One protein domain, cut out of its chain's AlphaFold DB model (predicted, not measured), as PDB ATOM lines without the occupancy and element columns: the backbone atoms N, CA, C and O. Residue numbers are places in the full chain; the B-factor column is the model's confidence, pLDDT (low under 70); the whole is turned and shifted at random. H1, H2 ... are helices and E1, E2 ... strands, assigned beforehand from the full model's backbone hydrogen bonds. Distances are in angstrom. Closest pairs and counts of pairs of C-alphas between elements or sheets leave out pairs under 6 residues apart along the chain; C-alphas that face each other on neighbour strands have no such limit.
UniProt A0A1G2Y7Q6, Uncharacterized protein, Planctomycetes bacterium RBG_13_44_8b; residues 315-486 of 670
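What this domain is: This is residues 315 to 486 of the 670 residues of an uncharacterized protein of Planctomycetes bacterium RBG_13_44_8b (UniProt A0A1G2Y7Q6). What does the model look like? It is a sandwich, two sheets face to face, in which a strongly curled five-strand sheet, E3 E9 E8 E5 E6, wraps partly round a flatter four-strand sheet, E2 E1 E4 E7, and one helix, H1, lies across E9 near one end. The facing is oblique, with best planes 39 degrees apart. What is it made of? The printed part has 172 residues, under half of them in named elements, in the order E1 to E9, then H1, and its class is mostly strand; the five-strand sheet is mixed and the four-strand sheet antiparallel. How is it proportioned? It is compact, with a radius of gyration of the C-alphas of 17.8 A, yet elongated, spanning 55 by 33 by 22 A.

Where its parts are: Where is the larger sheet? Its strands are E3, residues 361 to 364; E9, residues 451 to 464, 33.1 A long; E8, residues 433 to 441, 25.5 A; E5, residues 387 to 392, 16.6 A; and E6, residues 402 to 407. Where is the smaller one? Its strands are E2, residues 348 to 350; E1, residues 315 to 321, 18.2 A, beginning at C-alpha 315 at (278.231, 288.330, 299.102); E4, residues 372 to 379, 19.9 A; and E7, residues 414 to 419. Where is the helix? H1, residues 475 to 484, is 14.1 A long and ends at C-alpha 484 at (267.266, 256.391, 288.775).

How they stand to each other: How is the larger sheet paired? E9 bends by 79 degrees at residue 454; its residues 451 to 460 pair with E8, an antiparallel hairpin with N 436 and O 457 at 2.9 A, and its residues 461 to 464 with E3, parallel, with N 363 and O 462 at 2.8 A. E5 is antiparallel to E8, N 392 and O 439 at 3.0 A, and forms a hairpin with E6, N 389 and O 405 at 2.8 A. How is the smaller sheet paired? E1 forms a hairpin with E2, N 349 and O 319 at 2.8 A, and is antiparallel to E4, N 320 and O 373 at 2.7 A; E4 is antiparallel to E7, N 417 and O 375 at 2.9 A. Where do the sheets come close? The closest C-alphas of E1 and E9, Ile 315 and Thr 454, are 5.7 A apart; those of the edge strands E6 and E7, Val 402 and Ile 419, are 6.5 A apart. How does H1 stand? It is on the larger sheet at a height of 9.5 A, over E9 and across it at 80 degrees on the local plane, with the C-alphas of Tyr 462 and Ile 478 closest at 7.3 A; each of its O i to N i+4 pairs is within hydrogen-bond range.

The domain as a whole: How far does it reach? The two C-alphas farthest apart, those of Gly 336 and Pro 445, are 58.1 A apart. Is the printed part continuous? It has no cut; its long links are E1 to E2, with 26 residues, and E7 to E8, with 13. Where is confidence low? Mean pLDDT of the printed part is 77.3, and 43 residues are under 70, among them 394 to 404 and 420 to 433.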
ATOM      1  N   ILE A 315     278.972 289.564 299.394       92.50
ATOM      2  CA  ILE A 315     278.231 288.330 299.102       92.50
ATOM      3  C   ILE A 315     278.252 288.033 297.607       92.50
ATOM      4  O   ILE A 315     278.065 288.934 296.788       92.50
ATOM      5  N   VAL A 316     278.451 286.764 297.252       90.69
ATOM      6  CA  VAL A 316     278.316 286.282 295.874       90.69
ATOM      7  C   VAL A 316     276.833 286.103 295.586       90.69
ATOM      8  O   VAL A 316     276.153 285.328 296.263       90.69
ATOM      9  N   TYR A 317     276.316 286.833 294.601       91.81
ATOM     10  CA  TYR A 317     274.888 286.801 294.268       91.81
ATOM     11  C   TYR A 317     274.607 286.261 292.866       91.81
ATOM     12  O   TYR A 317     273.468 285.858 292.616       91.81
ATOM     13  N   GLN A 318     275.620 286.229 291.994       92.62
ATOM     14  CA  GLN A 318     275.526 285.674 290.650       92.62
ATOM     15  C   GLN A 318     276.844 285.010 290.231       92.62
ATOM     16  O   GLN A 318     277.912 285.472 290.614       92.62
ATOM     17  N   PHE A 319     276.773 283.929 289.462       90.81
ATOM     18  CA  PHE A 319     277.901 283.325 288.744       90.81
ATOM     19  C   PHE A 319     277.362 282.454 287.606       90.81
ATOM     20  O   PHE A 319     276.212 282.015 287.648       90.81
ATOM     21  N   GLY A 320     278.177 282.230 286.584       88.94
ATOM     22  CA  GLY A 320     277.896 281.337 285.467       88.94
ATOM     23  C   GLY A 320     278.902 280.196 285.375       88.94
ATOM     24  O   GLY A 320     279.862 280.137 286.142       88.94
ATOM     25  N   PHE A 321     278.680 279.301 284.420       86.12
ATOM     26  CA  PHE A 321     279.556 278.168 284.118       86.12
ATOM     27  C   PHE A 321     280.021 278.269 282.670       86.12
ATOM     28  O   PHE A 321     279.216 278.591 281.797       86.12
ATOM     29  N   ASP A 322     281.308 278.032 282.411       80.94
ATOM     30  CA  ASP A 322     281.782 277.834 281.040       80.94
ATOM     31  C   ASP A 322     281.535 276.398 280.543       80.94
ATOM     32  O   ASP A 322     281.122 275.505 281.288       80.94
ATOM     33  N   GLY A 323     281.766 276.195 279.244       71.69
ATOM     34  CA  GLY A 323     281.688 274.894 278.585       71.69
ATOM     35  C   GLY A 323     280.365 274.613 277.870       71.69
ATOM     36  O   GLY A 323     279.350 275.282 278.071       71.69
ATOM     37  N   ASP A 324     280.394 273.596 277.006       64.38
ATOM     38  CA  ASP A 324     279.227 273.128 276.258       64.38
ATOM     39  C   ASP A 324     278.266 272.375 277.186       64.38
ATOM     40  O   ASP A 324     278.275 271.148 277.305       64.38
ATOM     41  N   ASN A 325     277.394 273.138 277.833       69.12
ATOM     42  CA  ASN A 325     276.272 272.625 278.601       69.12
ATOM     43  C   ASN A 325     275.140 272.294 277.621       69.12
ATOM     44  O   ASN A 325     274.257 273.105 277.361       69.12
ATOM     45  N   LEU A 326     275.182 271.116 276.993       73.88
ATOM     46  CA  LEU A 326     274.133 270.648 276.072       73.88
ATOM     47  C   LEU A 326     272.837 270.288 276.823       73.88
ATOM     48  O   LEU A 326     272.367 269.161 276.729       73.88
ATOM     49  N   LEU A 327     272.265 271.226 277.580       83.69
ATOM     50  CA  LEU A 327     271.055 271.048 278.374       83.69
ATOM     51  C   LEU A 327     269.956 271.992 277.880       83.69
ATOM     52  O   LEU A 327     270.197 273.162 277.607       83.69
ATOM     53  N   TYR A 328     268.733 271.491 277.772       85.56
ATOM     54  CA  TYR A 328     267.563 272.236 277.325       85.56
ATOM     55  C   TYR A 328     266.566 272.396 278.472       85.56
ATOM     56  O   TYR A 328     266.311 271.458 279.234       85.56
ATOM     57  N   GLN A 329     265.953 273.574 278.574       82.19
ATOM     58  CA  GLN A 329     264.891 273.814 279.547       82.19
ATOM     59  C   GLN A 329     263.677 272.945 279.220       82.19
ATOM     60  O   GLN A 329     263.203 272.907 278.080       82.19
ATOM     61  N   THR A 330     263.142 272.276 280.239       79.38
ATOM     62  CA  THR A 330     261.858 271.585 280.102       79.38
ATOM     63  C   THR A 330     260.753 272.644 280.114       79.38
ATOM     64  O   THR A 330     260.677 273.410 281.076       79.38
ATOM     65  N   PRO A 331     259.882 272.733 279.092       75.94
ATOM     66  CA  PRO A 331     258.789 273.695 279.116       75.94
ATOM     67  C   PRO A 331     257.920 273.465 280.356       75.94
ATOM     68  O   PRO A 331     257.402 272.368 280.556       75.94
ATOM     69  N   SER A 332     257.721 274.501 281.174       72.00
ATOM     70  CA  SER A 332     256.971 274.406 282.439       72.00
ATOM     71  C   SER A 332     255.512 273.961 282.265       72.00
ATOM     72  O   SER A 332     254.875 273.510 283.213       72.00
ATOM     73  N   THR A 333     254.974 274.069 281.049       74.19
ATOM     74  CA  THR A 333     253.621 273.644 280.678       74.19
ATOM     75  C   THR A 333     253.539 272.189 280.211       74.19
ATOM     76  O   THR A 333     252.434 271.683 280.008       74.19
ATOM     77  N   TYR A 334     254.671 271.505 280.016       68.31
ATOM     78  CA  TYR A 334     254.714 270.186 279.397       68.31
ATOM     79  C   TYR A 334     254.987 269.079 280.423       68.31
ATOM     80  O   TYR A 334     256.113 268.843 280.852       68.31
ATOM     81  N   ASN A 335     253.940 268.327 280.774       69.12
ATOM     82  CA  ASN A 335     254.045 267.178 281.684       69.12
ATOM     83  C   ASN A 335     254.695 265.933 281.045       69.12
ATOM     84  O   ASN A 335     254.946 264.959 281.754       69.12
ATOM     85  N   GLY A 336     254.998 265.943 279.744       69.31
ATOM     86  CA  GLY A 336     255.658 264.834 279.044       69.31
ATOM     87  C   GLY A 336     257.184 264.970 278.978       69.31
ATOM     88  O   GLY A 336     257.781 265.770 279.699       69.31
ATOM     89  N   TRP A 337     257.812 264.188 278.105       72.50
ATOM     90  CA  TRP A 337     259.255 264.189 277.838       72.50
ATOM     91  C   TRP A 337     259.595 264.922 276.537       72.50
ATOM     92  O   TRP A 337     260.394 264.433 275.756       72.50
ATOM     93  N   GLY A 338     258.942 266.040 276.236       71.62
ATOM     94  CA  GLY A 338     259.142 266.740 274.966       71.62
ATOM     95  C   GLY A 338     260.565 267.278 274.855       71.62
ATOM     96  O   GLY A 338     261.198 267.555 275.877       71.62
ATOM     97  N   ASP A 339     261.057 267.437 273.629       72.06
ATOM     98  CA  ASP A 339     262.309 268.151 273.402       72.06
ATOM     99  C   ASP A 339     262.142 269.605 273.862       72.06
ATOM    100  O   ASP A 339     261.196 270.304 273.488       72.06
ATOM    101  N   GLY A 340     263.042 270.045 274.738       71.56
ATOM    102  CA  GLY A 340     263.096 271.438 275.149       71.56
ATOM    103  C   GLY A 340     263.448 272.302 273.943       71.56
ATOM    104  O   GLY A 340     264.310 271.951 273.143       71.56
ATOM    105  N   THR A 341     262.776 273.439 273.790       77.44
ATOM    106  CA  THR A 341     263.005 274.341 272.650       77.44
ATOM    107  C   THR A 341     264.080 275.389 272.929       77.44
ATOM    108  O   THR A 341     264.520 276.073 272.006       77.44
ATOM    109  N   VAL A 342     264.504 275.523 274.190       84.44
ATOM    110  CA  VAL A 342     265.459 276.537 274.648       84.44
ATOM    111  C   VAL A 342     266.674 275.836 275.238       84.44
ATOM    112  O   VAL A 342     266.579 275.214 276.295       84.44
ATOM    113  N   GLN A 343     267.805 275.929 274.542       83.94
ATOM    114  CA  GLN A 343     269.097 275.476 275.054       83.94
ATOM    115  C   GLN A 343     269.590 276.438 276.142       83.94
ATOM    116  O   GLN A 343     269.495 277.656 275.991       83.94
ATOM    117  N   ILE A 344     270.136 275.891 277.223       85.25
ATOM    118  CA  ILE A 344     270.834 276.617 278.281       85.25
ATOM    119  C   ILE A 344     272.302 276.714 277.850       85.25
ATOM    120  O   ILE A 344     273.085 275.806 278.099       85.25
ATOM    121  N   THR A 345     272.669 277.783 277.145       79.62
ATOM    122  CA  THR A 345     274.045 277.957 276.639       79.62
ATOM    123  C   THR A 345     275.000 278.513 277.687       79.62
ATOM    124  O   THR A 345     276.180 278.200 277.651       79.62
ATOM    125  N   ASP A 346     274.479 279.286 278.641       82.19
ATOM    126  CA  ASP A 346     275.243 279.920 279.714       82.19
ATOM    127  C   ASP A 346     274.459 279.746 281.022       82.19
ATOM    128  O   ASP A 346     273.656 280.619 281.380       82.19
ATOM    129  N   PRO A 347     274.586 278.591 281.705       85.88
ATOM    130  CA  PRO A 347     273.896 278.369 282.964       85.88
ATOM    131  C   PRO A 347     274.330 279.420 283.980       85.88
ATOM    132  O   PRO A 347     275.525 279.655 284.170       85.88
ATOM    133  N   VAL A 348     273.357 280.069 284.616       90.44
ATOM    134  CA  VAL A 348     273.599 281.135 285.585       90.44
ATOM    135  C   VAL A 348     272.855 280.848 286.884       90.44
ATOM    136  O   VAL A 348     271.643 280.616 286.903       90.44
ATOM    137  N   TYR A 349     273.588 280.957 287.988       90.44
ATOM    138  CA  TYR A 349     273.019 281.248 289.294       90.44
ATOM    139  C   TYR A 349     272.837 282.763 289.418       90.44
ATOM    140  O   TYR A 349     273.795 283.510 289.244       90.44
ATOM    141  N   ASP A 350     271.628 283.234 289.717       92.25
ATOM    142  CA  ASP A 350     271.335 284.641 289.994       92.25
ATOM    143  C   ASP A 350     270.249 284.757 291.068       92.25
ATOM    144  O   ASP A 350     269.044 284.672 290.808       92.25
ATOM    145  N   SER A 351     270.696 284.986 292.301       91.06
ATOM    146  CA  SER A 351     269.822 285.205 293.458       91.06
ATOM    147  C   SER A 351     269.101 286.558 293.446       91.06
ATOM    148  O   SER A 351     268.212 286.776 294.267       91.06
ATOM    149  N   SER A 352     269.480 287.478 292.550       90.06
ATOM    150  CA  SER A 352     268.830 288.785 292.402       90.06
ATOM    151  C   SER A 352     267.665 288.774 291.409       90.06
ATOM    152  O   SER A 352     266.810 289.662 291.457       90.06
ATOM    153  N   ALA A 353     267.589 287.759 290.544       88.75
ATOM    154  CA  ALA A 353     266.470 287.573 289.631       88.75
ATOM    155  C   ALA A 353     265.152 287.312 290.391       88.75
ATOM    156  O   ALA A 353     265.141 286.808 291.515       88.75
ATOM    157  N   THR A 354     264.012 287.665 289.785       85.38
ATOM    158  CA  THR A 354     262.674 287.398 290.344       85.38
ATOM    159  C   THR A 354     261.833 286.593 289.344       85.38
ATOM    160  O   THR A 354     261.359 287.177 288.366       85.38
ATOM    161  N   PRO A 355     261.604 285.282 289.569       88.00
ATOM    162  CA  PRO A 355     262.161 284.457 290.653       88.00
ATOM    163  C   PRO A 355     263.682 284.269 290.522       88.00
ATOM    164  O   PRO A 355     264.235 284.487 289.443       88.00
ATOM    165  N   ALA A 356     264.344 283.871 291.615       88.06
ATOM    166  CA  ALA A 356     265.778 283.578 291.603       88.06
ATOM    167  C   ALA A 356     266.085 282.539 290.516       88.06
ATOM    168  O   ALA A 356     265.379 281.535 290.393       88.06
ATOM    169  N   LYS A 357     267.119 282.804 289.717       89.44
ATOM    170  CA  LYS A 357     267.515 281.950 288.599       89.44
ATOM    171  C   LYS A 357     268.578 280.968 289.076       89.44
ATOM    172  O   LYS A 357     269.519 281.361 289.760       89.44
ATOM    173  N   ASN A 358     268.407 279.697 288.741       89.12
ATOM    174  CA  ASN A 358     269.299 278.618 289.147       89.12
ATOM    175  C   ASN A 358     269.383 277.592 288.010       89.12
ATOM    176  O   ASN A 358     268.884 276.480 288.154       89.12
ATOM    177  N   ASP A 359     269.900 278.009 286.849       89.12
ATOM    178  CA  ASP A 359     269.911 277.146 285.662       89.12
ATOM    179  C   ASP A 359     270.818 275.931 285.893       89.12
ATOM    180  O   ASP A 359     271.996 276.134 286.162       89.12
ATOM    181  N   PRO A 360     270.338 274.689 285.763       87.31
ATOM    182  CA  PRO A 360     271.186 273.522 285.960       87.31
ATOM    183  C   PRO A 360     272.330 273.440 284.944       87.31
ATOM    184  O   PRO A 360     272.207 273.862 283.793       87.31
ATOM    185  N   VAL A 361     273.423 272.805 285.362       85.69
ATOM    186  CA  VAL A 361     274.625 272.560 284.550       85.69
ATOM    187  C   VAL A 361     274.759 271.059 284.308       85.69
ATOM    188  O   VAL A 361     274.506 270.262 285.210       85.69
ATOM    189  N   CYS A 362     275.179 270.656 283.108       83.44
ATOM    190  CA  CYS A 362     275.481 269.262 282.785       83.44
ATOM    191  C   CYS A 362     276.936 269.142 282.334       83.44
ATOM    192  O   CYS A 362     277.295 269.648 281.275       83.44
ATOM    193  N   VAL A 363     277.757 268.423 283.101       79.44
ATOM    194  CA  VAL A 363     279.194 268.264 282.844       79.44
ATOM    195  C   VAL A 363     279.543 266.805 282.584       79.44
ATOM    196  O   VAL A 363     278.998 265.898 283.211       79.44
ATOM    197  N   THR A 364     280.483 266.562 281.671       76.94
ATOM    198  CA  THR A 364     280.987 265.207 281.420       76.94
ATOM    199  C   THR A 364     282.111 264.880 282.400       76.94
ATOM    200  O   THR A 364     283.053 265.644 282.587       76.94
ATOM    201  N   ARG A 365     282.042 263.712 283.030       73.25
ATOM    202  CA  ARG A 365     283.061 263.184 283.928       73.25
ATOM    203  C   ARG A 365     284.405 263.149 283.206       73.25
ATOM    204  O   ARG A 365     284.504 262.655 282.087       73.25
ATOM    205  N   ASN A 366     285.448 263.609 283.887       69.69
ATOM    206  CA  ASN A 366     286.804 263.731 283.352       69.69
ATOM    207  C   ASN A 366     286.949 264.716 282.172       69.69
ATOM    208  O   ASN A 366     287.999 264.699 281.528       69.69
ATOM    209  N   SER A 367     285.960 265.574 281.872       70.50
ATOM    210  CA  SER A 367     286.202 266.702 280.966       70.50
ATOM    211  C   SER A 367     287.227 267.651 281.588       70.50
ATOM    212  O   SER A 367     287.275 267.835 282.807       70.50
ATOM    213  N   SER A 368     288.085 268.234 280.755       61.75
ATOM    214  CA  SER A 368     289.100 269.184 281.201       61.75
ATOM    215  C   SER A 368     288.431 270.481 281.667       61.75
ATOM    216  O   SER A 368     288.027 271.277 280.825       61.75
ATOM    217  N   SER A 369     288.339 270.650 282.993       65.50
ATOM    218  CA  SER A 369     287.870 271.824 283.759       65.50
ATOM    219  C   SER A 369     286.428 272.295 283.515       65.50
ATOM    220  O   SER A 369     285.899 272.217 282.414       65.50
ATOM    221  N   VAL A 370     285.794 272.786 284.581       70.06
ATOM    222  CA  VAL A 370     284.537 273.544 284.524       70.06
ATOM    223  C   VAL A 370     284.815 274.807 285.320       70.06
ATOM    224  O   VAL A 370     284.980 274.739 286.539       70.06
ATOM    225  N   SER A 371     284.928 275.935 284.635       76.94
ATOM    226  CA  SER A 371     285.213 277.223 285.253       76.94
ATOM    227  C   SER A 371     283.923 277.927 285.636       76.94
ATOM    228  O   SER A 371     282.919 277.898 284.920       76.94
ATOM    229  N   LEU A 372     283.981 278.637 286.755       81.62
ATOM    230  CA  LEU A 372     282.961 279.592 287.144       81.62
ATOM    231  C   LEU A 372     283.260 280.910 286.425       81.62
ATOM    232  O   LEU A 372     284.302 281.534 286.619       81.62
ATOM    233  N   THR A 373     282.351 281.354 285.571       83.31
ATOM    234  CA  THR A 373     282.481 282.626 284.854       83.31
ATOM    235  C   THR A 373     281.594 283.686 285.476       83.31
ATOM    236  O   THR A 373     280.620 283.375 286.155       83.31
ATOM    237  N   ASN A 374     281.906 284.962 285.250       83.62
ATOM    238  CA  ASN A 374     281.047 286.082 285.639       83.62
ATOM    239  C   ASN A 374     280.581 286.034 287.109       83.62
ATOM    240  O   ASN A 374     279.429 286.348 287.405       83.62
ATOM    241  N   VAL A 375     281.459 285.624 288.024       84.62
ATOM    242  CA  VAL A 375     281.210 285.637 289.466       84.62
ATOM    243  C   VAL A 375     281.024 287.081 289.891       84.62
ATOM    244  O   VAL A 375     281.968 287.870 289.844       84.62
ATOM    245  N   LYS A 376     279.796 287.427 290.275       87.94
ATOM    246  CA  LYS A 376     279.422 288.757 290.728       87.94
ATOM    247  C   LYS A 376     279.187 288.813 292.218       87.94
ATOM    248  O   LYS A 376     278.451 288.011 292.805       87.94
ATOM    249  N   LEU A 377     279.771 289.845 292.807       89.62
ATOM    250  CA  LEU A 377     279.683 290.137 294.224       89.62
ATOM    251  C   LEU A 377     279.005 291.463 294.455       89.62
ATOM    252  O   LEU A 377     279.161 292.386 293.663       89.62
ATOM    253  N   LYS A 378     278.308 291.557 295.581       89.75
ATOM    254  CA  LYS A 378     277.777 292.812 296.092       89.75
ATOM    255  C   LYS A 378     278.122 292.966 297.560       89.75
ATOM    256  O   LYS A 378     278.136 291.999 298.314       89.75
ATOM    257  N   VAL A 379     278.354 294.199 297.966       90.56
ATOM    258  CA  VAL A 379     278.389 294.613 299.369       90.56
ATOM    259  C   VAL A 379     277.035 295.221 299.725       90.56
ATOM    260  O   VAL A 379     276.375 295.810 298.866       90.56
ATOM    261  N   SER A 380     276.585 295.053 300.970       88.44
ATOM    262  CA  SER A 380     275.288 295.588 301.414       88.44
ATOM    263  C   SER A 380     275.235 297.118 301.383       88.44
ATOM    264  O   SER A 380     274.156 297.688 301.256       88.44
ATOM    265  N   GLU A 381     276.396 297.768 301.484       89.50
ATOM    266  CA  GLU A 381     276.562 299.217 301.565       89.50
ATOM    267  C   GLU A 381     277.784 299.662 300.753       89.50
ATOM    268  O   GLU A 381     278.705 298.879 300.519       89.50
ATOM    269  N   ALA A 382     277.789 300.919 300.307       87.88
ATOM    270  CA  ALA A 382     278.930 301.490 299.599       87.88
ATOM    271  C   ALA A 382     280.123 301.643 300.554       87.88
ATOM    272  O   ALA A 382     279.976 302.195 301.643       87.88
ATOM    273  N   LEU A 383     281.300 301.174 300.137       90.81
ATOM    274  CA  LEU A 383     282.520 301.297 300.933       90.81
ATOM    275  C   LEU A 383     283.050 302.734 300.900       90.81
ATOM    276  O   LEU A 383     283.072 303.369 299.845       90.81
ATOM    277  N   SER A 384     283.545 303.217 302.040       92.12
ATOM    278  CA  SER A 384     284.171 304.543 302.142       92.12
ATOM    279  C   SER A 384     285.504 304.623 301.398       92.12
ATOM    280  O   SER A 384     285.888 305.697 300.935       92.12
ATOM    281  N   TYR A 385     286.195 303.492 301.252       89.19
ATOM    282  CA  TYR A 385     287.523 303.416 300.648       89.19
ATOM    283  C   TYR A 385     287.622 302.276 299.647       89.19
ATOM    284  O   TYR A 385     286.916 301.268 299.743       89.19
ATOM    285  N   ILE A 386     288.542 302.437 298.697       86.31
ATOM    286  CA  ILE A 386     288.817 301.398 297.713       86.31
ATOM    287  C   ILE A 386     289.429 300.197 298.425       86.31
ATOM    288  O   ILE A 386     290.466 300.338 299.068       86.31
ATOM    289  N   THR A 387     288.800 299.032 298.300       86.12
ATOM    290  CA  THR A 387     289.306 297.790 298.896       86.12
ATOM    291  C   THR A 387     289.416 296.719 297.829       86.12
ATOM    292  O   THR A 387     288.433 296.413 297.152       86.12
ATOM    293  N   THR A 388     290.610 296.153 297.682       87.06
ATOM    294  CA  THR A 388     290.839 294.985 296.831       87.06
ATOM    295  C   THR A 388     290.591 293.713 297.631       87.06
ATOM    296  O   THR A 388     290.989 293.649 298.790       87.06
ATOM    297  N   ILE A 389     289.955 292.706 297.031       87.06
ATOM    298  CA  ILE A 389     289.762 291.383 297.626       87.06
ATOM    299  C   ILE A 389     290.263 290.261 296.706       87.06
ATOM    300  O   ILE A 389     290.326 290.422 295.481       87.06
ATOM    301  N   GLY A 390     290.607 289.129 297.317       86.12
ATOM    302  CA  GLY A 390     290.684 287.815 296.676       86.12
ATOM    303  C   GLY A 390     289.419 287.008 296.972       86.12
ATOM    304  O   GLY A 390     288.766 287.245 297.992       86.12
ATOM    305  N   ILE A 391     289.057 286.085 296.079       85.25
ATOM    306  CA  ILE A 391     287.881 285.211 296.217       85.25
ATOM    307  C   ILE A 391     288.271 283.772 295.933       85.25
ATOM    308  O   ILE A 391     289.015 283.515 294.991       85.25
ATOM    309  N   ASP A 392     287.701 282.868 296.722       83.69
ATOM    310  CA  ASP A 392     287.852 281.429 296.587       83.69
ATOM    311  C   ASP A 392     286.475 280.742 296.672       83.69
ATOM    312  O   ASP A 392     285.587 281.141 297.439       83.69
ATOM    313  N   ALA A 393     286.304 279.718 295.840       78.00
ATOM    314  CA  ALA A 393     285.115 278.894 295.691       78.00
ATOM    315  C   ALA A 393     285.302 277.480 296.284       78.00
ATOM    316  O   ALA A 393     284.684 276.530 295.809       78.00
ATOM    317  N   GLY A 394     286.120 277.295 297.324       69.50
ATOM    318  CA  GLY A 394     286.104 276.067 298.120       69.50
ATOM    319  C   GLY A 394     287.424 275.752 298.811       69.50
ATOM    320  O   GLY A 394     288.480 275.720 298.202       69.50
ATOM    321  N   TRP A 395     287.344 275.384 300.089       48.69
ATOM    322  CA  TRP A 395     288.505 275.262 300.977       48.69
ATOM    323  C   TRP A 395     289.431 274.053 300.705       48.69
ATOM    324  O   TRP A 395     290.487 273.949 301.326       48.69
ATOM    325  N   THR A 396     289.033 273.090 299.862       46.56
ATOM    326  CA  THR A 396     289.623 271.734 299.854       46.56
ATOM    327  C   THR A 396     290.070 271.228 298.479       46.56
ATOM    328  O   THR A 396     289.816 270.077 298.158       46.56
ATOM    329  N   GLU A 397     290.813 272.046 297.729       48.56
ATOM    330  CA  GLU A 397     291.636 271.681 296.549       48.56
ATOM    331  C   GLU A 397     291.010 271.966 295.160       48.56
ATOM    332  O   GLU A 397     289.937 271.473 294.824       48.56
ATOM    333  N   GLN A 398     291.788 272.693 294.333       54.44
ATOM    334  CA  GLN A 398     291.652 272.958 292.881       54.44
ATOM    335  C   GLN A 398     290.772 274.123 292.379       54.44
ATOM    336  O   GLN A 398     290.239 274.036 291.268       54.44
ATOM    337  N   TRP A 399     290.692 275.238 293.105       57.09
ATOM    338  CA  TRP A 399     290.330 276.526 292.494       57.09
ATOM    339  C   TRP A 399     291.548 277.445 292.509       57.09
ATOM    340  O   TRP A 399     292.236 277.531 293.524       57.09
ATOM    341  N   ASP A 400     291.863 278.058 291.366       59.97
ATOM    342  CA  ASP A 400     292.941 279.041 291.313       59.97
ATOM    343  C   ASP A 400     292.468 280.311 292.027       59.97
ATOM    344  O   ASP A 400     291.463 280.911 291.638       59.97
ATOM    345  N   ASP A 401     293.199 280.726 293.063       59.56
ATOM    346  CA  ASP A 401     292.952 281.994 293.744       59.56
ATOM    347  C   ASP A 401     293.071 283.138 292.740       59.56
ATOM    348  O   ASP A 401     294.133 283.384 292.154       59.56
ATOM    349  N   VAL A 402     291.994 283.899 292.584       65.00
ATOM    350  CA  VAL A 402     292.023 285.090 291.748       65.00
ATOM    351  C   VAL A 402     292.065 286.319 292.644       65.00
ATOM    352  O   VAL A 402     291.094 286.692 293.304       65.00
ATOM    353  N   ASN A 403     293.231 286.957 292.665       63.72
ATOM    354  CA  ASN A 403     293.450 288.219 293.357       63.72
ATOM    355  C   ASN A 403     293.128 289.400 292.433       63.72
ATOM    356  O   ASN A 403     293.487 289.379 291.256       63.72
ATOM    357  N   GLY A 404     292.534 290.466 292.980       65.38
ATOM    358  CA  GLY A 404     292.532 291.774 292.311       65.38
ATOM    359  C   GLY A 404     291.173 292.433 292.087       65.38
ATOM    360  O   GLY A 404     291.098 293.374 291.296       65.38
ATOM    361  N   ILE A 405     290.104 291.997 292.757       70.44
ATOM    362  CA  ILE A 405     288.808 292.671 292.629       70.44
ATOM    363  C   ILE A 405     288.781 293.899 293.525       70.44
ATOM    364  O   ILE A 405     288.789 293.757 294.741       70.44
ATOM    365  N   SER A 406     288.696 295.091 292.941       74.50
ATOM    366  CA  SER A 406     288.594 296.341 293.697       74.50
ATOM    367  C   SER A 406     287.159 296.848 293.749       74.50
ATOM    368  O   SER A 406     286.542 297.098 292.717       74.50
ATOM    369  N   PHE A 407     286.660 297.069 294.960       73.38
ATOM    370  CA  PHE A 407     285.452 297.843 295.211       73.38
ATOM    371  C   PHE A 407     285.844 299.324 295.357       73.38
ATOM    372  O   PHE A 407     286.632 299.637 296.240       73.38
ATOM    373  N   SER A 408     285.336 300.233 294.512       60.91
ATOM    374  CA  SER A 408     285.449 301.699 294.640       60.91
ATOM    375  C   SER A 408     284.145 302.438 294.283       60.91
ATOM    376  O   SER A 408     283.542 302.119 293.258       60.91
ATOM    377  N   GLY A 409     283.736 303.465 295.051       49.31
ATOM    378  CA  GLY A 409     282.630 304.377 294.682       49.31
ATOM    379  C   GLY A 409     281.448 304.482 295.668       49.31
ATOM    380  O   GLY A 409     281.411 303.821 296.697       49.31
ATOM    381  N   THR A 410     280.467 305.335 295.341       42.28
ATOM    382  CA  THR A 410     279.394 305.823 296.243       42.28
ATOM    383  C   THR A 410     278.057 305.061 296.182       42.28
ATOM    384  O   THR A 410     277.103 305.453 296.851       42.28
ATOM    385  N   THR A 411     277.948 303.981 295.401       46.28
ATOM    386  CA  THR A 411     276.723 303.156 295.272       46.28
ATOM    387  C   THR A 411     277.014 301.677 295.529       46.28
ATOM    388  O   THR A 411     278.179 301.305 295.636       46.28
ATOM    389  N   SER A 412     275.981 300.823 295.633       55.47
ATOM    390  CA  SER A 412     276.174 299.364 295.677       55.47
ATOM    391  C   SER A 412     277.030 298.941 294.488       55.47
ATOM    392  O   SER A 412     276.683 299.241 293.342       55.47
ATOM    393  N   GLN A 413     278.158 298.301 294.759       64.69
ATOM    394  CA  GLN A 413     279.110 297.941 293.723       64.69
ATOM    395  C   GLN A 413     278.972 296.475 293.377       64.69
ATOM    396  O   GLN A 413     278.996 295.612 294.255       64.69
ATOM    397  N   GLU A 414     278.842 296.240 292.080       73.81
ATOM    398  CA  GLU A 414     278.993 294.933 291.478       73.81
ATOM    399  C   GLU A 414     280.418 294.828 290.952       73.81
ATOM    400  O   GLU A 414     280.910 295.735 290.278       73.81
ATOM    401  N   ALA A 415     281.079 293.719 291.249       73.31
ATOM    402  CA  ALA A 415     282.344 293.380 290.626       73.31
ATOM    403  C   ALA A 415     282.244 291.981 290.033       73.31
ATOM    404  O   ALA A 415     281.676 291.103 290.676       73.31
ATOM    405  N   SER A 416     282.773 291.803 288.822       72.81
ATOM    406  CA  SER A 416     282.712 290.548 288.067       72.81
ATOM    407  C   SER A 416     284.101 289.944 287.920       72.81
ATOM    408  O   SER A 416     285.054 290.659 287.608       72.81
ATOM    409  N   LEU A 417     284.200 288.627 288.074       76.06
ATOM    410  CA  LEU A 417     285.443 287.885 287.911       76.06
ATOM    411  C   LEU A 417     285.190 286.507 287.293       76.06
ATOM    412  O   LEU A 417     284.138 285.915 287.504       76.06
ATOM    413  N   ASN A 418     286.165 285.980 286.557       72.31
ATOM    414  CA  ASN A 418     286.183 284.573 286.165       72.31
ATOM    415  C   ASN A 418     287.108 283.806 287.113       72.31
ATOM    416  O   ASN A 418     288.244 284.229 287.320       72.31
ATOM    417  N   ILE A 419     286.620 282.702 287.670       73.06
ATOM    418  CA  ILE A 419     287.354 281.796 288.553       73.06
ATOM    419  C   ILE A 419     287.411 280.435 287.856       73.06
ATOM    420  O   ILE A 419     286.386 279.789 287.645       73.06
ATOM    421  N   SER A 420     288.605 279.987 287.480       64.50
ATOM    422  CA  SER A 420     288.807 278.655 286.906       64.50
ATOM    423  C   SER A 420     289.115 277.631 287.991       64.50
ATOM    424  O   SER A 420     289.849 277.901 288.941       64.50
ATOM    425  N   GLY A 421     288.566 276.434 287.834       61.81
ATOM    426  CA  GLY A 421     288.889 275.300 288.687       61.81
ATOM    427  C   GLY A 421     288.237 274.019 288.198       61.81
ATOM    428  O   GLY A 421     287.715 273.938 287.082       61.81
ATOM    429  N   THR A 422     288.330 272.974 289.015       60.59
ATOM    430  CA  THR A 422     287.902 271.626 288.617       60.59
ATOM    431  C   THR A 422     286.815 271.119 289.561       60.59
ATOM    432  O   THR A 422     287.105 270.611 290.637       60.59
ATOM    433  N   ILE A 423     285.546 271.204 289.150       62.22
ATOM    434  CA  ILE A 423     284.388 270.749 289.958       62.22
ATOM    435  C   ILE A 423     284.378 269.216 290.168       62.22
ATOM    436  O   ILE A 423     283.806 268.695 291.123       62.22
ATOM    437  N   ILE A 424     285.007 268.459 289.264       56.62
ATOM    438  CA  ILE A 424     284.521 267.122 288.884       56.62
ATOM    439  C   ILE A 424     285.017 265.974 289.784       56.62
ATOM    440  O   ILE A 424     284.330 264.959 289.900       56.62
ATOM    441  N   ASN A 425     286.156 266.099 290.473       53.75
ATOM    442  CA  ASN A 425     286.686 264.996 291.295       53.75
ATOM    443  C   ASN A 425     285.988 264.833 292.662       53.75
ATOM    444  O   ASN A 425     286.251 263.853 293.358       53.75
ATOM    445  N   GLN A 426     285.101 265.760 293.046       48.94
ATOM    446  CA  GLN A 426     284.437 265.775 294.359       48.94
ATOM    447  C   GLN A 426     282.946 265.392 294.314       48.94
ATOM    448  O   GLN A 426     282.370 265.041 295.347       48.94
ATOM    449  N   VAL A 427     282.311 265.412 293.137       50.62
ATOM    450  CA  VAL A 427     280.885 265.078 292.996       50.62
ATOM    451  C   VAL A 427     280.719 263.555 292.990       50.62
ATOM    452  O   VAL A 427     280.887 262.887 291.974       50.62
ATOM    453  N   THR A 428     280.438 262.989 294.165       49.56
ATOM    454  CA  THR A 428     280.223 261.541 294.357       49.56
ATOM    455  C   THR A 428     278.773 261.109 294.143       49.56
ATOM    456  O   THR A 428     278.524 259.933 293.880       49.56
ATOM    457  N   THR A 429     277.825 262.042 294.229       48.78
ATOM    458  CA  THR A 429     276.389 261.802 294.043       48.78
ATOM    459  C   THR A 429     275.905 262.398 292.730       48.78
ATOM    460  O   THR A 429     276.132 263.569 292.442       48.78
ATOM    461  N   TYR A 430     275.225 261.565 291.943       54.34
ATOM    462  CA  TYR A 430     274.754 261.869 290.590       54.34
ATOM    463  C   TYR A 430     273.563 262.841 290.550       54.34
ATOM    464  O   TYR A 430     273.212 263.320 289.473       54.34
ATOM    465  N   ASN A 431     272.974 263.157 291.706       51.12
ATOM    466  CA  ASN A 431     271.954 264.181 291.878       51.12
ATOM    467  C   ASN A 431     272.158 264.894 293.226       51.12
ATOM    468  O   ASN A 431     272.410 264.234 294.235       51.12
ATOM    469  N   GLY A 432     272.066 266.224 293.262       56.91
ATOM    470  CA  GLY A 432     272.089 266.975 294.515       56.91
ATOM    471  C   GLY A 432     272.465 268.446 294.372       56.91
ATOM    472  O   GLY A 432     273.128 268.852 293.419       56.91
ATOM    473  N   ASP A 433     272.059 269.230 295.374       64.81
ATOM    474  CA  ASP A 433     272.475 270.620 295.542       64.81
ATOM    475  C   ASP A 433     273.999 270.674 295.734       64.81
ATOM    476  O   ASP A 433     274.516 270.428 296.831       64.81
ATOM    477  N   PHE A 434     274.732 271.009 294.673       73.75
ATOM    478  CA  PHE A 434     276.145 271.347 294.748       73.75
ATOM    479  C   PHE A 434     276.276 272.637 295.555       73.75
ATOM    480  O   PHE A 434     275.849 273.714 295.129       73.75
ATOM    481  N   LYS A 435     276.812 272.513 296.771       81.75
ATOM    482  CA  LYS A 435     277.007 273.641 297.678       81.75
ATOM    483  C   LYS A 435     278.381 274.244 297.459       81.75
ATOM    484  O   LYS A 435     279.383 273.625 297.804       81.75
ATOM    485  N   ILE A 436     278.409 275.474 296.963       82.44
ATOM    486  CA  ILE A 436     279.636 276.258 296.863       82.44
ATOM    487  C   ILE A 436     279.750 277.086 298.135       82.44
ATOM    488  O   ILE A 436     278.861 277.884 298.447       82.44
ATOM    489  N   SER A 437     280.822 276.853 298.890       88.06
ATOM    490  CA  SER A 437     281.164 277.665 300.058       88.06
ATOM    491  C   SER A 437     282.134 278.744 299.615       88.06
ATOM    492  O   SER A 437     283.263 278.429 299.246       88.06
ATOM    493  N   TRP A 438     281.687 279.995 299.636       89.12
ATOM    494  CA  TRP A 438     282.479 281.114 299.151       89.12
ATOM    495  C   TRP A 438     283.295 281.740 300.276       89.12
ATOM    496  O   TRP A 438     282.805 281.955 301.393       89.12
ATOM    497  N   TRP A 439     284.535 282.084 299.951       91.38
ATOM    498  CA  TRP A 439     285.473 282.748 300.840       91.38
ATOM    499  C   TRP A 439     286.034 283.988 300.159       91.38
ATOM    500  O   TRP A 439     286.124 284.062 298.935       91.38
ATOM    501  N   TYR A 440     286.411 284.980 300.957       93.06
ATOM    502  CA  TYR A 440     287.118 286.154 300.465       93.06
ATOM    503  C   TYR A 440     288.236 286.557 301.425       93.06
ATOM    504  O   TYR A 440     288.157 286.292 302.625       93.06
ATOM    505  N   SER A 441     289.266 287.216 300.912       92.81
ATOM    506  CA  SER A 441     290.346 287.794 301.713       92.81
ATOM    507  C   SER A 441     290.619 289.229 301.278       92.81
ATOM    508  O   SER A 441     290.404 289.586 300.122       92.81
ATOM    509  N   VAL A 442     291.081 290.070 302.203       92.06
ATOM    510  CA  VAL A 442     291.602 291.407 301.879       92.06
ATOM    511  C   VAL A 442     293.133 291.305 301.921       92.06
ATOM    512  O   VAL A 442     293.685 291.181 303.019       92.06
ATOM    513  N   PRO A 443     293.836 291.270 300.772       89.50
ATOM    514  CA  PRO A 443     295.285 291.121 300.743       89.50
ATOM    515  C   PRO A 443     296.007 292.370 301.265       89.50
ATOM    516  O   PRO A 443     295.477 293.484 301.267       89.50
ATOM    517  N   ALA A 444     297.265 292.178 301.666       87.12
ATOM    518  CA  ALA A 444     298.164 293.274 302.004       87.12
ATOM    519  C   ALA A 444     298.350 294.232 300.800       87.12
ATOM    520  O   ALA A 444     298.332 293.781 299.651       87.12
ATOM    521  N   PRO A 445     298.565 295.541 301.032       86.25
ATOM    522  CA  PRO A 445     298.715 296.192 302.338       86.25
ATOM    523  C   PRO A 445     297.388 296.575 303.020       86.25
ATOM    524  O   PRO A 445     297.408 296.969 304.176       86.25
ATOM    525  N   GLY A 446     296.242 296.470 302.335       84.25
ATOM    526  CA  GLY A 446     294.944 296.953 302.838       84.25
ATOM    527  C   GLY A 446     294.195 295.992 303.771       84.25
ATOM    528  O   GLY A 446     293.088 296.305 304.212       84.25
ATOM    529  N   GLY A 447     294.753 294.816 304.051       89.06
ATOM    530  CA  GLY A 447     294.133 293.804 304.896       89.06
ATOM    531  C   GLY A 447     295.114 292.755 305.401       89.06
ATOM    532  O   GLY A 447     296.290 292.741 305.037       89.06
ATOM    533  N   ASN A 448     294.613 291.866 306.257       90.06
ATOM    534  CA  ASN A 448     295.428 290.863 306.943       90.06
ATOM    535  C   ASN A 448     295.642 289.561 306.148       90.06
ATOM    536  O   ASN A 448     296.202 288.606 306.686       90.06
ATOM    537  N   GLY A 449     295.144 289.481 304.908       90.06
ATOM    538  CA  GLY A 449     295.233 288.292 304.053       90.06
ATOM    539  C   GLY A 449     294.481 287.061 304.574       90.06
ATOM    540  O   GLY A 449     294.576 285.993 303.977       90.06
ATOM    541  N   THR A 450     293.737 287.174 305.679       92.12
ATOM    542  CA  THR A 450     292.953 286.061 306.219       92.12
ATOM    543  C   THR A 450     291.720 285.835 305.351       92.12
ATOM    544  O   THR A 450     291.045 286.785 304.956       92.12
ATOM    545  N   TRP A 451     291.419 284.568 305.076       92.06
ATOM    546  CA  TRP A 451     290.213 284.163 304.366       92.06
ATOM    547  C   TRP A 451     289.018 284.091 305.315       92.06
ATOM    548  O   TRP A 451     289.065 283.443 306.362       92.06
ATOM    549  N   TYR A 452     287.924 284.737 304.929       92.50
ATOM    550  CA  TYR A 452     286.676 284.775 305.673       92.50
ATOM    551  C   TYR A 452     285.550 284.155 304.850       92.50
ATOM    552  O   TYR A 452     285.459 284.429 303.652       92.50
ATOM    553  N   PRO A 453     284.652 283.374 305.475       92.44
ATOM    554  CA  PRO A 453     283.478 282.882 304.779       92.44
ATOM    555  C   PRO A 453     282.559 284.064 304.459       92.44
ATOM    556  O   PRO A 453     282.366 284.954 305.296       92.44
ATOM    557  N   THR A 454     281.993 284.064 303.256       89.94
ATOM    558  CA  THR A 454     280.920 284.983 302.872       89.94
ATOM    559  C   THR A 454     279.575 284.252 302.949       89.94
ATOM    560  O   THR A 454     279.024 284.110 304.040       89.94
ATOM    561  N   ASN A 455     279.052 283.725 301.843       92.62
ATOM    562  CA  ASN A 455     277.809 282.974 301.781       92.62
ATOM    563  C   ASN A 455     278.007 281.593 301.149       92.62
ATOM    564  O   ASN A 455     279.002 281.317 300.488       92.62
ATOM    565  N   ASN A 456     277.011 280.729 301.336       89.62
ATOM    566  CA  ASN A 456     276.910 279.479 300.596       89.62
ATOM    567  C   ASN A 456     275.884 279.659 299.481       89.62
ATOM    568  O   ASN A 456     274.803 280.202 299.722       89.62
ATOM    569  N   THR A 457     276.200 279.181 298.285       87.62
ATOM    570  CA  THR A 457     275.227 279.056 297.195       87.62
ATOM    571  C   THR A 457     274.959 277.581 296.933       87.62
ATOM    572  O   THR A 457     275.777 276.716 297.243       87.62
ATOM    573  N   SER A 458     273.765 277.267 296.444       85.19
ATOM    574  CA  SER A 458     273.375 275.909 296.065       85.19
ATOM    575  C   SER A 458     273.005 275.924 294.596       85.19
ATOM    576  O   SER A 458     272.254 276.801 294.169       85.19
ATOM    577  N   HIS A 459     273.572 274.995 293.838       84.44
ATOM    578  CA  HIS A 459     273.387 274.896 292.402       84.44
ATOM    579  C   HIS A 459     273.157 273.448 291.984       84.44
ATOM    580  O   HIS A 459     273.686 272.535 292.613       84.44
ATOM    581  N   THR A 460     272.392 273.228 290.921       84.12
ATOM    582  CA  THR A 460     272.138 271.875 290.416       84.12
ATOM    583  C   THR A 460     273.182 271.531 289.361       84.12
ATOM    584  O   THR A 460     273.228 272.162 288.306       84.12
ATOM    585  N   VAL A 461     274.017 270.526 289.637       82.00
ATOM    586  CA  VAL A 461     275.053 270.052 288.708       82.00
ATOM    587  C   VAL A 461     274.833 268.571 288.417       82.00
ATOM    588  O   VAL A 461     274.921 267.731 289.309       82.00
ATOM    589  N   TYR A 462     274.580 268.249 287.152       80.69
ATOM    590  CA  TYR A 462     274.502 266.885 286.648       80.69
ATOM    591  C   TYR A 462     275.864 266.456 286.102       80.69
ATOM    592  O   TYR A 462     276.454 267.161 285.285       80.69
ATOM    593  N   VAL A 463     276.359 265.288 286.523       77.69
ATOM    594  CA  VAL A 463     277.637 264.729 286.049       77.69
ATOM    595  C   VAL A 463     277.377 263.456 285.246       77.69
ATOM    596  O   VAL A 463     276.927 262.448 285.792       77.69
ATOM    597  N   THR A 464     277.683 263.476 283.952       75.50
ATOM    598  CA  THR A 464     277.471 262.349 283.028       75.50
ATOM    599  C   THR A 464     278.775 261.606 282.752       75.50
ATOM    600  O   THR A 464     279.851 262.171 282.849       75.50
ATOM    601  N   TRP A 465     278.737 260.320 282.391       72.44
ATOM    602  CA  TRP A 465     279.961 259.561 282.060       72.44
ATOM    603  C   TRP A 465     280.522 259.843 280.659       72.44
ATOM    604  O   TRP A 465     281.671 259.516 280.378       72.44
ATOM    605  N   GLY A 466     279.711 260.446 279.797       72.75
ATOM    606  CA  GLY A 466     280.062 260.872 278.451       72.75
ATOM    607  C   GLY A 466     279.214 262.077 278.062       72.75
ATOM    608  O   GLY A 466     278.238 262.397 278.750       72.75
ATOM    609  N   GLN A 467     279.581 262.728 276.962       72.81
ATOM    610  CA  GLN A 467     278.756 263.773 276.373       72.81
ATOM    611  C   GLN A 467     277.420 263.149 275.960       72.81
ATOM    612  O   GLN A 467     277.430 262.191 275.186       72.81
ATOM    613  N   PRO A 468     276.277 263.624 276.474       69.94
ATOM    614  CA  PRO A 468     274.996 263.094 276.042       69.94
ATOM    615  C   PRO A 468     274.820 263.241 274.522       69.94
ATOM    616  O   PRO A 468     275.088 264.305 273.962       69.94
ATOM    617  N   SER A 469     274.351 262.185 273.861       65.50
ATOM    618  CA  SER A 469     274.037 262.161 272.429       65.50
ATOM    619  C   SER A 469     272.598 261.695 272.190       65.50
ATOM    620  O   SER A 469     271.987 261.064 273.052       65.50
ATOM    621  N   GLY A 470     272.049 262.010 271.013       69.62
ATOM    622  CA  GLY A 470     270.680 261.655 270.626       69.62
ATOM    623  C   GLY A 470     269.705 262.831 270.726       69.62
ATOM    624  O   GLY A 470     270.001 263.930 270.261       69.62
ATOM    625  N   SER A 471     268.519 262.589 271.288       68.25
ATOM    626  CA  SER A 471     267.479 263.607 271.498       68.25
ATOM    627  C   SER A 471     267.916 264.693 272.484       68.25
ATOM    628  O   SER A 471     268.710 264.414 273.381       68.25
ATOM    629  N   SER A 472     267.355 265.903 272.380       77.31
ATOM    630  CA  SER A 472     267.707 267.054 273.228       77.31
ATOM    631  C   SER A 472     267.747 266.689 274.715       77.31
ATOM    632  O   SER A 472     266.737 266.281 275.286       77.31
ATOM    633  N   VAL A 473     268.893 266.824 275.382       80.31
ATOM    634  CA  VAL A 473     268.976 266.538 276.822       80.31
ATOM    635  C   VAL A 473     268.174 267.603 277.546       80.31
ATOM    636  O   VAL A 473     268.596 268.749 277.628       80.31
ATOM    637  N   THR A 474     266.990 267.265 278.035       84.00
ATOM    638  CA  THR A 474     266.210 268.194 278.848       84.00
ATOM    639  C   THR A 474     266.538 268.008 280.315       84.00
ATOM    640  O   THR A 474     266.907 266.909 280.736       84.00
ATOM    641  N   GLU A 475     266.354 269.064 281.105       82.44
ATOM    642  CA  GLU A 475     266.473 269.012 282.567       82.44
ATOM    643  C   GLU A 475     265.712 267.817 283.161       82.44
ATOM    644  O   GLU A 475     266.275 267.041 283.921       82.44
ATOM    645  N   LYS A 476     264.474 267.577 282.716       82.19
ATOM    646  CA  LYS A 476     263.655 266.459 283.194       82.19
ATOM    647  C   LYS A 476     264.241 265.088 282.842       82.19
ATOM    648  O   LYS A 476     264.177 264.170 283.657       82.19
ATOM    649  N   ARG A 477     264.793 264.926 281.628       82.44
ATOM    650  CA  ARG A 477     265.456 263.678 281.183       82.44
ATOM    651  C   ARG A 477     266.664 263.376 282.039       82.44
ATOM    652  O   ARG A 477     266.771 262.264 282.553       82.44
ATOM    653  N   ILE A 478     267.543 264.356 282.207       80.44
ATOM    654  CA  ILE A 478     268.762 264.144 282.974       80.44
ATOM    655  C   ILE A 478     268.466 263.970 284.466       80.44
ATOM    656  O   ILE A 478     269.017 263.060 285.076       80.44
ATOM    657  N   GLU A 479     267.509 264.720 285.019       82.31
ATOM    658  CA  GLU A 479     267.051 264.570 286.402       82.31
ATOM    659  C   GLU A 479     266.537 263.152 286.670       82.31
ATOM    660  O   GLU A 479     266.904 262.531 287.666       82.31
ATOM    661  N   PHE A 480     265.722 262.597 285.772       81.69
ATOM    662  CA  PHE A 480     265.243 261.225 285.914       81.69
ATOM    663  C   PHE A 480     266.370 260.199 285.845       81.69
ATOM    664  O   PHE A 480     266.419 259.300 286.681       81.69
ATOM    665  N   VAL A 481     267.268 260.324 284.864       79.56
ATOM    666  CA  VAL A 481     268.407 259.409 284.704       79.56
ATOM    667  C   VAL A 481     269.280 259.433 285.958       79.56
ATOM    668  O   VAL A 481     269.642 258.379 286.479       79.56
ATOM    669  N   CYS A 482     269.555 260.622 286.490       76.25
ATOM    670  CA  CYS A 482     270.315 260.804 287.716       76.25
ATOM    671  C   CYS A 482     269.592 260.241 288.948       76.25
ATOM    672  O   CYS A 482     270.208 259.510 289.716       76.25
ATOM    673  N   ASN A 483     268.291 260.502 289.110       81.44
ATOM    674  CA  ASN A 483     267.472 259.939 290.192       81.44
ATOM    675  C   ASN A 483     267.418 258.409 290.152       81.44
ATOM    676  O   ASN A 483     267.494 257.749 291.182       81.44
ATOM    677  N   ALA A 484     267.302 257.833 288.958       79.12
ATOM    678  CA  ALA A 484     267.266 256.391 288.775       79.12
ATOM    679  C   ALA A 484     268.611 255.713 289.093       79.12
ATOM    680  O   ALA A 484     268.637 254.534 289.448       79.12
ATOM    681  N   ALA A 485     269.714 256.452 288.961       73.88
ATOM    682  CA  ALA A 485     271.061 256.017 289.312       73.88
ATOM    683  C   ALA A 485     271.481 256.409 290.743       73.88
ATOM    684  O   ALA A 485     272.585 256.055 291.167       73.88
ATOM    685  N   ASP A 486     270.648 257.145 291.486       73.69
ATOM    686  CA  ASP A 486     271.030 257.699 292.783       73.69
ATOM    687  C   ASP A 486     271.329 256.601 293.820       73.69
ATOM    688  O   ASP A 486     270.693 255.548 293.865       73.69
TER     689      ASP A 486